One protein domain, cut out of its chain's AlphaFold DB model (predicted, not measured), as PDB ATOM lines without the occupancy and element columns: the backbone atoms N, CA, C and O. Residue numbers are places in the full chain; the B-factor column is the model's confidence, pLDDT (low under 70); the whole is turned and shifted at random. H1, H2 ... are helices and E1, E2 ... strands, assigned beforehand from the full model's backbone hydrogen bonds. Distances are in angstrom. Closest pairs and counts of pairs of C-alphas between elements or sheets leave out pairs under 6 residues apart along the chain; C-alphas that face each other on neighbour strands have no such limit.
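Overview. This is residues 5 to 69 of the 69 residues of an uncharacterized protein of Actinomadura darangshiensis (UniProt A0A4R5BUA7). A twisted sheet of four antiparallel strands, ordered E1 E2 E3 E4, has H1 crossing one face and short H2 over the other. The printed part has 65 residues, with two named helices and four named strands, E1 E2 H1 E3 E4 H2, of mixed class. It is compact, with radius of gyration of the C-alphas 11.0 A and spans of 28 by 22 by 20 A.

Along the chain. E1, residues 5 to 7, begins at C-alpha 5 (-31.390, -35.092, -46.914). E2, residues 11 to 17, is 19.5 A long; H1, residues 20 to 28, 13.0 A; E3, residues 35 to 41, 19.9 A; E4, residues 44 to 51, 14.7 A, bending by 84 degrees at residue 47. H2, residues 54 to 58, ends at C-alpha 58 (-38.038, -23.705, -50.430).

Arrangement. Within hydrogen-bond range are N 5 and O 13, 2.8 A, in the hairpin E1 and E2; N 14 and O 38, 2.9 A, between E2 and E3; and N 37 and O 51, 2.8 A, in the hairpin E3 and E4. Residues 5 to 6 of E1 also pair with 67 to 68, antiparallel. H1 is only just over E3 and E4, 3 C-alphas on each, at height 8.9 A, across the strands, 81 degrees to E3 on the local plane. H2 is over E3 on the opposite face, height 9.1 A. In H1 and H2 every O i to N i+4 pair is within range.

Size, cuts and confidence. The farthest C-alphas, Gly 20 and Ala 64, are 30.9 A apart. The printed part has no cut and no long link between named elements; no printed residue is under 70 in pLDDT.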
ATOM      1  N   TRP A   5     -32.313 -36.176 -47.183       97.38
ATOM      2  CA  TRP A   5     -31.390 -35.092 -46.914       97.38
ATOM      3  C   TRP A   5     -31.560 -34.629 -45.477       97.38
ATOM      4  O   TRP A   5     -32.662 -34.646 -44.918       97.38
ATOM      5  N   THR A   6     -30.469 -34.176 -44.884       97.75
ATOM      6  CA  THR A   6     -30.441 -33.613 -43.538       97.75
ATOM      7  C   THR A   6     -29.969 -32.168 -43.581       97.75
ATOM      8  O   THR A   6     -29.236 -31.764 -44.481       97.75
ATOM      9  N   GLY A   7     -30.426 -31.378 -42.617       96.25
ATOM     10  CA  GLY A   7     -30.044 -29.982 -42.449       96.25
ATOM     11  C   GLY A   7     -29.930 -29.615 -40.969       96.25
ATOM     12  O   GLY A   7     -30.177 -30.446 -40.082       96.25
ATOM     13  N   PRO A   8     -29.572 -28.361 -40.666       95.56
ATOM     14  CA  PRO A   8     -29.320 -27.926 -39.303       95.56
ATOM     15  C   PRO A   8     -30.545 -28.056 -38.390       95.56
ATOM     16  O   PRO A   8     -31.705 -28.111 -38.807       95.56
ATOM     17  N   GLY A   9     -30.275 -28.142 -37.084       94.88
ATOM     18  CA  GLY A   9     -31.317 -28.248 -36.061       94.88
ATOM     19  C   GLY A   9     -32.085 -29.576 -36.066       94.88
ATOM     20  O   GLY A   9     -33.162 -29.652 -35.469       94.88
ATOM     21  N   GLY A  10     -31.546 -30.615 -36.713       95.88
ATOM     22  CA  GLY A  10     -32.196 -31.918 -36.863       95.88
ATOM     23  C   GLY A  10     -33.296 -31.914 -37.924       95.88
ATOM     24  O   GLY A  10     -34.288 -32.628 -37.763       95.88
ATOM     25  N   LEU A  11     -33.159 -31.063 -38.947       97.44
ATOM     26  CA  LEU A  11     -34.027 -31.052 -40.118       97.44
ATOM     27  C   LEU A  11     -33.761 -32.301 -40.967       97.44
ATOM     28  O   LEU A  11     -32.610 -32.672 -41.193       97.44
ATOM     29  N   ARG A  12     -34.828 -32.924 -41.457       97.44
ATOM     30  CA  ARG A  12     -34.784 -34.048 -42.387       97.44
ATOM     31  C   ARG A  12     -35.846 -33.860 -43.457       97.44
ATOM     32  O   ARG A  12     -37.010 -33.626 -43.130       97.44
ATOM     33  N   VAL A  13     -35.431 -34.004 -44.707       97.62
ATOM     34  CA  VAL A  13     -36.287 -34.034 -45.889       97.62
ATOM     35  C   VAL A  13     -36.178 -35.425 -46.491       97.62
ATOM     36  O   VAL A  13     -35.075 -35.909 -46.713       97.62
ATOM     37  N   THR A  14     -37.303 -36.074 -46.765       97.56
ATOM     38  CA  THR A  14     -37.316 -37.395 -47.403       97.56
ATOM     39  C   THR A  14     -38.304 -37.402 -48.554       97.56
ATOM     40  O   THR A  14     -39.474 -37.058 -48.373       97.56
ATOM     41  N   ALA A  15     -37.858 -37.832 -49.731       96.75
ATOM     42  CA  ALA A  15     -38.752 -38.116 -50.842       96.75
ATOM     43  C   ALA A  15     -39.517 -39.418 -50.556       96.75
ATOM     44  O   ALA A  15     -38.928 -40.492 -50.412       96.75
ATOM     45  N   VAL A  16     -40.842 -39.338 -50.464       96.69
ATOM     46  CA  VAL A  16     -41.711 -40.479 -50.155       96.69
ATOM     47  C   VAL A  16     -42.711 -40.722 -51.275       96.69
ATOM     48  O   VAL A  16     -43.243 -39.789 -51.874       96.69
ATOM     49  N   ARG A  17     -43.021 -41.996 -51.539       96.94
ATOM     50  CA  ARG A  17     -44.194 -42.355 -52.346       96.94
ATOM     51  C   ARG A  17     -45.453 -42.174 -51.506       96.94
ATOM     52  O   ARG A  17     -45.492 -42.577 -50.344       96.94
ATOM     53  N   LEU A  18     -46.498 -41.613 -52.103       96.62
ATOM     54  CA  LEU A  18     -47.784 -41.406 -51.440       96.62
ATOM     55  C   LEU A  18     -48.627 -42.682 -51.490       96.62
ATOM     56  O   LEU A  18     -49.607 -42.798 -52.226       96.62
ATOM     57  N   THR A  19     -48.239 -43.652 -50.668       96.12
ATOM     58  CA  THR A  19     -48.973 -44.898 -50.423       96.12
ATOM     59  C   THR A  19     -49.306 -45.039 -48.938       96.12
ATOM     60  O   THR A  19     -48.671 -44.414 -48.084       96.12
ATOM     61  N   GLY A  20     -50.345 -45.822 -48.622       96.38
ATOM     62  CA  GLY A  20     -50.783 -46.069 -47.244       96.38
ATOM     63  C   GLY A  20     -50.924 -44.785 -46.421       96.38
ATOM     64  O   GLY A  20     -51.562 -43.821 -46.849       96.38
ATOM     65  N   THR A  21     -50.275 -44.761 -45.259       95.31
ATOM     66  CA  THR A  21     -50.302 -43.645 -44.306       95.31
ATOM     67  C   THR A  21     -49.783 -42.334 -44.904       95.31
ATOM     68  O   THR A  21     -50.386 -41.290 -44.664       95.31
ATOM     69  N   HIS A  22     -48.738 -42.359 -45.742       95.94
ATOM     70  CA  HIS A  22     -48.242 -41.137 -46.394       95.94
ATOM     71  C   HIS A  22     -49.307 -40.499 -47.283       95.94
ATOM     72  O   HIS A  22     -49.460 -39.282 -47.263       95.94
ATOM     73  N   ARG A  23     -50.092 -41.305 -48.012       97.38
ATOM     74  CA  ARG A  23     -51.185 -40.793 -48.851       97.38
ATOM     75  C   ARG A  23     -52.261 -40.090 -48.026       97.38
ATOM     76  O   ARG A  23     -52.757 -39.048 -48.444       97.38
ATOM     77  N   VAL A  24     -52.620 -40.657 -46.875       97.19
ATOM     78  CA  VAL A  24     -53.647 -40.098 -45.982       97.19
ATOM     79  C   VAL A  24     -53.194 -38.751 -45.422       97.19
ATOM     80  O   VAL A  24     -53.901 -37.758 -45.575       97.19
ATOM     81  N   TRP A  25     -51.998 -38.690 -44.833       96.00
ATOM     82  CA  TRP A  25     -51.495 -37.454 -44.226       96.00
ATOM     83  C   TRP A  25     -51.162 -36.374 -45.252       96.00
ATOM     84  O   TRP A  25     -51.494 -35.213 -45.027       96.00
ATOM     85  N   ALA A  26     -50.577 -36.742 -46.395       96.88
ATOM     86  CA  ALA A  26     -50.368 -35.801 -47.492       96.88
ATOM     87  C   ALA A  26     -51.705 -35.232 -47.989       96.88
ATOM     88  O   ALA A  26     -51.821 -34.024 -48.173       96.88
ATOM     89  N   GLY A  27     -52.741 -36.071 -48.111       97.38
ATOM     90  CA  GLY A  27     -54.084 -35.632 -48.486       97.38
ATOM     91  C   GLY A  27     -54.690 -34.626 -47.504       97.38
ATOM     92  O   GLY A  27     -55.247 -33.622 -47.942       97.38
ATOM     93  N   LEU A  28     -54.530 -34.847 -46.192       95.56
ATOM     94  CA  LEU A  28     -54.943 -33.890 -45.152       95.56
ATOM     95  C   LEU A  28     -54.165 -32.567 -45.232       95.56
ATOM     96  O   LEU A  28     -54.723 -31.511 -44.955       95.56
ATOM     97  N   ALA A  29     -52.904 -32.617 -45.662       94.06
ATOM     98  CA  ALA A  29     -52.069 -31.449 -45.929       94.06
ATOM     99  C   ALA A  29     -52.350 -30.779 -47.295       94.06
ATOM    100  O   ALA A  29     -51.652 -29.836 -47.667       94.06
ATOM    101  N   GLY A  30     -53.341 -31.261 -48.057       95.94
ATOM    102  CA  GLY A  30     -53.692 -30.741 -49.383       95.94
ATOM    103  C   GLY A  30     -52.774 -31.209 -50.519       95.94
ATOM    104  O   GLY A  30     -52.935 -30.772 -51.656       95.94
ATOM    105  N   VAL A  31     -51.837 -32.117 -50.247       97.00
ATOM    106  CA  VAL A  31     -50.868 -32.637 -51.216       97.00
ATOM    107  C   VAL A  31     -51.414 -33.885 -51.902       97.00
ATOM    108  O   VAL A  31     -51.812 -34.862 -51.264       97.00
ATOM    109  N   ARG A  32     -51.415 -33.863 -53.237       94.19
ATOM    110  CA  ARG A  32     -51.843 -34.974 -54.096       94.19
ATOM    111  C   ARG A  32     -50.739 -35.306 -55.092       94.19
ATOM    112  O   ARG A  32     -49.998 -34.425 -55.504       94.19
ATOM    113  N   GLY A  33     -50.668 -36.567 -55.504       94.81
ATOM    114  CA  GLY A  33     -49.683 -37.035 -56.477       94.81
ATOM    115  C   GLY A  33     -49.149 -38.428 -56.143       94.81
ATOM    116  O   GLY A  33     -49.617 -39.056 -55.191       94.81
ATOM    117  N   PRO A  34     -48.182 -38.932 -56.927       95.94
ATOM    118  CA  PRO A  34     -47.535 -40.217 -56.667       95.94
ATOM    119  C   PRO A  34     -46.471 -40.142 -55.558       95.94
ATOM    120  O   PRO A  34     -46.159 -41.160 -54.932       95.94
ATOM    121  N   SER A  35     -45.918 -38.956 -55.295       96.81
ATOM    122  CA  SER A  35     -44.838 -38.715 -54.333       96.81
ATOM    123  C   SER A  35     -44.905 -37.306 -53.746       96.81
ATOM    124  O   SER A  35     -45.592 -36.442 -54.284       96.81
ATOM    125  N   ALA A  36     -44.195 -37.093 -52.640       97.44
ATOM    126  CA  ALA A  36     -44.013 -35.792 -51.999       97.44
ATOM    127  C   ALA A  36     -42.706 -35.770 -51.191       97.44
ATOM    128  O   ALA A  36     -42.113 -36.819 -50.926       97.44
ATOM    129  N   PHE A  37     -42.304 -34.587 -50.737       97.50
ATOM    130  CA  PHE A  37     -41.265 -34.403 -49.730       97.50
ATOM    131  C   PHE A  37     -41.891 -34.364 -48.337       97.50
ATOM    132  O   PHE A  37     -42.740 -33.519 -48.059       97.50
ATOM    133  N   LEU A  38     -41.472 -35.274 -47.461       97.38
ATOM    134  CA  LEU A  38     -41.780 -35.249 -46.034       97.38
ATOM    135  C   LEU A  38     -40.692 -34.466 -45.302       97.38
ATOM    136  O   LEU A  38     -39.519 -34.824 -45.383       97.38
ATOM    137  N   VAL A  39     -41.087 -33.444 -44.550       97.38
ATOM    138  CA  VAL A  39     -40.175 -32.568 -43.815       97.38
ATOM    139  C   VAL A  39     -40.427 -32.693 -42.325       97.38
ATOM    140  O   VAL A  39     -41.531 -32.441 -41.828       97.38
ATOM    141  N   THR A  40     -39.375 -33.046 -41.595       97.25
ATOM    142  CA  THR A  40     -39.407 -33.125 -40.137       97.25
ATOM    143  C   THR A  40     -38.253 -32.360 -39.512       97.25
ATOM    144  O   THR A  40     -37.182 -32.238 -40.098       97.25
ATOM    145  N   ARG A  41     -38.454 -31.862 -38.293       97.00
ATOM    146  CA  ARG A  41     -37.400 -31.322 -37.436       97.00
ATOM    147  C   ARG A  41     -37.468 -32.019 -36.092       97.00
ATOM    148  O   ARG A  41     -38.483 -31.935 -35.401       97.00
ATOM    149  N   LYS A  42     -36.403 -32.744 -35.743       96.12
ATOM    150  CA  LYS A  42     -36.356 -33.596 -34.540       96.12
ATOM    151  C   LYS A  42     -37.579 -34.534 -34.455       96.12
ATOM    152  O   LYS A  42     -38.194 -34.672 -33.403       96.12
ATOM    153  N   GLY A  43     -37.980 -35.104 -35.595       94.31
ATOM    154  CA  GLY A  43     -39.123 -36.018 -35.712       94.31
ATOM    155  C   GLY A  43     -40.512 -35.364 -35.756       94.31
ATOM    156  O   GLY A  43     -41.496 -36.066 -35.971       94.31
ATOM    157  N   ARG A  44     -40.631 -34.040 -35.596       95.75
ATOM    158  CA  ARG A  44     -41.912 -33.317 -35.705       95.75
ATOM    159  C   ARG A  44     -42.103 -32.762 -37.110       95.75
ATOM    160  O   ARG A  44     -41.141 -32.261 -37.683       95.75
ATOM    161  N   LEU A  45     -43.324 -32.801 -37.644       94.75
ATOM    162  CA  LEU A  45     -43.639 -32.191 -38.941       94.75
ATOM    163  C   LEU A  45     -43.347 -30.683 -38.925       94.75
ATOM    164  O   LEU A  45     -43.673 -29.995 -37.956       94.75
ATOM    165  N   VAL A  46     -42.739 -30.183 -40.001       94.25
ATOM    166  CA  VAL A  46     -42.507 -28.746 -40.216       94.25
ATOM    167  C   VAL A  46     -43.603 -28.196 -41.126       94.25
ATOM    168  O   VAL A  46     -43.837 -28.735 -42.207       94.25
ATOM    169  N   GLY A  47     -44.284 -27.131 -40.698       89.38
ATOM    170  CA  GLY A  47     -45.424 -26.574 -41.430       89.38
ATOM    171  C   GLY A  47     -46.514 -27.628 -41.647       89.38
ATOM    172  O   GLY A  47     -46.944 -28.290 -40.705       89.38
ATOM    173  N   ARG A  48     -46.918 -27.825 -42.906       92.25
ATOM    174  CA  ARG A  48     -47.864 -28.882 -43.307       92.25
ATOM    175  C   ARG A  48     -47.247 -30.290 -43.363       92.25
ATOM    176  O   ARG A  48     -47.958 -31.267 -43.581       92.25
ATOM    177  N   GLY A  49     -45.931 -30.415 -43.192       96.25
ATOM    178  CA  GLY A  49     -45.192 -31.679 -43.173       96.25
ATOM    179  C   GLY A  49     -44.909 -32.283 -44.549       96.25
ATOM    180  O   GLY A  49     -43.817 -32.799 -44.752       96.25
ATOM    181  N   TYR A  50     -45.851 -32.203 -45.491       97.69
ATOM    182  CA  TYR A  50     -45.705 -32.728 -46.854       97.69
ATOM    183  C   TYR A  50     -45.683 -31.600 -47.886       97.69
ATOM    184  O   TYR A  50     -46.497 -30.684 -47.815       97.69
ATOM    185  N   PHE A  51     -44.792 -31.680 -48.869       97.25
ATOM    186  CA  PHE A  51     -44.632 -30.670 -49.919       97.25
ATOM    187  C   PHE A  51     -44.591 -31.359 -51.292       97.25
ATOM    188  O   PHE A  51     -43.890 -32.363 -51.431       97.25
ATOM    189  N   PRO A  52     -45.368 -30.901 -52.293       96.81
ATOM    190  CA  PRO A  52     -45.478 -31.587 -53.580       96.81
ATOM    191  C   PRO A  52     -44.292 -31.305 -54.509       96.81
ATOM    192  O   PRO A  52     -44.062 -32.084 -55.431       96.81
ATOM    193  N   SER A  53     -43.549 -30.219 -54.280       95.81
ATOM    194  CA  SER A  53     -42.454 -29.783 -55.142       95.81
ATOM    195  C   SER A  53     -41.293 -29.171 -54.353       95.81
ATOM    196  O   SER A  53     -41.373 -28.984 -53.136       95.81
ATOM    197  N   VAL A  54     -40.194 -28.893 -55.060       95.75
ATOM    198  CA  VAL A  54     -39.002 -28.245 -54.495       95.75
ATOM    199  C   VAL A  54     -39.273 -26.767 -54.206       95.75
ATOM    200  O   VAL A  54     -38.818 -26.256 -53.188       95.75
ATOM    201  N   GLU A  55     -40.049 -26.097 -55.053       96.81
ATOM    202  CA  GLU A  55     -40.469 -24.705 -54.874       96.81
ATOM    203  C   GLU A  55     -41.273 -24.549 -53.583       96.81
ATOM    204  O   GLU A  55     -40.956 -23.717 -52.741       96.81
ATOM    205  N   ASP A  56     -42.248 -25.432 -53.368       95.38
ATOM    206  CA  ASP A  56     -43.030 -25.485 -52.136       95.38
ATOM    207  C   ASP A  56     -42.167 -25.765 -50.892       95.38
ATOM    208  O   ASP A  56     -42.468 -25.289 -49.797       95.38
ATOM    209  N   LEU A  57     -41.117 -26.578 -51.038       94.38
ATOM    210  CA  LEU A  57     -40.179 -26.883 -49.958       94.38
ATOM    211  C   LEU A  57     -39.310 -25.665 -49.600       94.38
ATOM    212  O   LEU A  57     -39.044 -25.441 -48.416       94.38
ATOM    213  N   ALA A  58     -38.897 -24.878 -50.598       95.81
ATOM    214  CA  ALA A  58     -38.038 -23.705 -50.430       95.81
ATOM    215  C   ALA A  58     -38.681 -22.605 -49.565       95.81
ATOM    216  O   ALA A  58     -37.973 -21.850 -48.904       95.81
ATOM    217  N   GLU A  59     -40.013 -22.559 -49.492       93.75
ATOM    218  CA  GLU A  59     -40.757 -21.622 -48.635       93.75
ATOM    219  C   GLU A  59     -40.521 -21.843 -47.129       93.75
ATOM    220  O   GLU A  59     -40.791 -20.965 -46.310       93.75
ATOM    221  N   VAL A  60     -40.054 -23.030 -46.726       92.62
ATOM    222  CA  VAL A  60     -39.909 -23.406 -45.305       92.62
ATOM    223  C   VAL A  60     -38.536 -23.970 -44.940       92.62
ATOM    224  O   VAL A  60     -38.244 -24.157 -43.754       92.62
ATOM    225  N   VAL A  61     -37.704 -24.279 -45.932       93.31
ATOM    226  CA  VAL A  61     -36.382 -24.887 -45.771       93.31
ATOM    227  C   VAL A  61     -35.378 -24.154 -46.649       93.31
ATOM    228  O   VAL A  61     -35.606 -23.990 -47.844       93.31
ATOM    229  N   ASP A  62     -34.227 -23.804 -46.076       95.38
ATOM    230  CA  ASP A  62     -33.071 -23.401 -46.870       95.38
ATOM    231  C   ASP A  62     -32.461 -24.637 -47.550       95.38
ATOM    232  O   ASP A  62     -31.840 -25.493 -46.912       95.38
ATOM    233  N   LEU A  63     -32.683 -24.750 -48.860       95.62
ATOM    234  CA  LEU A  63     -32.209 -25.876 -49.661       95.62
ATOM    235  C   LEU A  63     -30.676 -25.943 -49.736       95.62
ATOM    236  O   LEU A  63     -30.131 -27.032 -49.911       95.62
ATOM    237  N   ALA A  64     -29.970 -24.817 -49.586       97.12
ATOM    238  CA  ALA A  64     -28.509 -24.773 -49.681       97.12
ATOM    239  C   ALA A  64     -27.821 -25.446 -48.479       97.12
ATOM    240  O   ALA A  64     -26.690 -25.943 -48.585       97.12
ATOM    241  N   GLU A  65     -28.520 -25.507 -47.344       96.12
ATOM    242  CA  GLU A  65     -28.047 -26.151 -46.121       96.12
ATOM    243  C   GLU A  65     -28.287 -27.668 -46.102       96.12
ATOM    244  O   GLU A  65     -27.774 -28.360 -45.218       96.12
ATOM    245  N   LEU A  66     -29.035 -28.209 -47.072       96.38
ATOM    246  CA  LEU A  66     -29.297 -29.640 -47.152       96.38
ATOM    247  C   LEU A  66     -28.056 -30.424 -47.600       96.38
ATOM    248  O   LEU A  66     -27.274 -30.013 -48.467       96.38
ATOM    249  N   ARG A  67     -27.883 -31.599 -46.997       96.62
ATOM    250  CA  ARG A  67     -26.842 -32.576 -47.321       96.62
ATOM    251  C   ARG A  67     -27.484 -33.939 -47.515       96.62
ATOM    252  O   ARG A  67     -28.322 -34.331 -46.706       96.62
ATOM    253  N   ALA A  68     -27.112 -34.625 -48.593       93.06
ATOM    254  CA  ALA A  68     -27.541 -36.000 -48.820       93.06
ATOM    255  C   ALA A  68     -27.046 -36.887 -47.669       93.06
ATOM    256  O   ALA A  68     -25.935 -36.683 -47.173       93.06
ATOM    257  N   GLU A  69     -27.902 -37.805 -47.233       83.88
ATOM    258  CA  GLU A  69     -27.566 -38.839 -46.248       83.88
ATOM    259  C   GLU A  69     -26.981 -40.091 -46.910       83.88
ATOM    260  O   GLU A  69     -27.422 -40.429 -48.034       83.88
TER     261      GLU A  69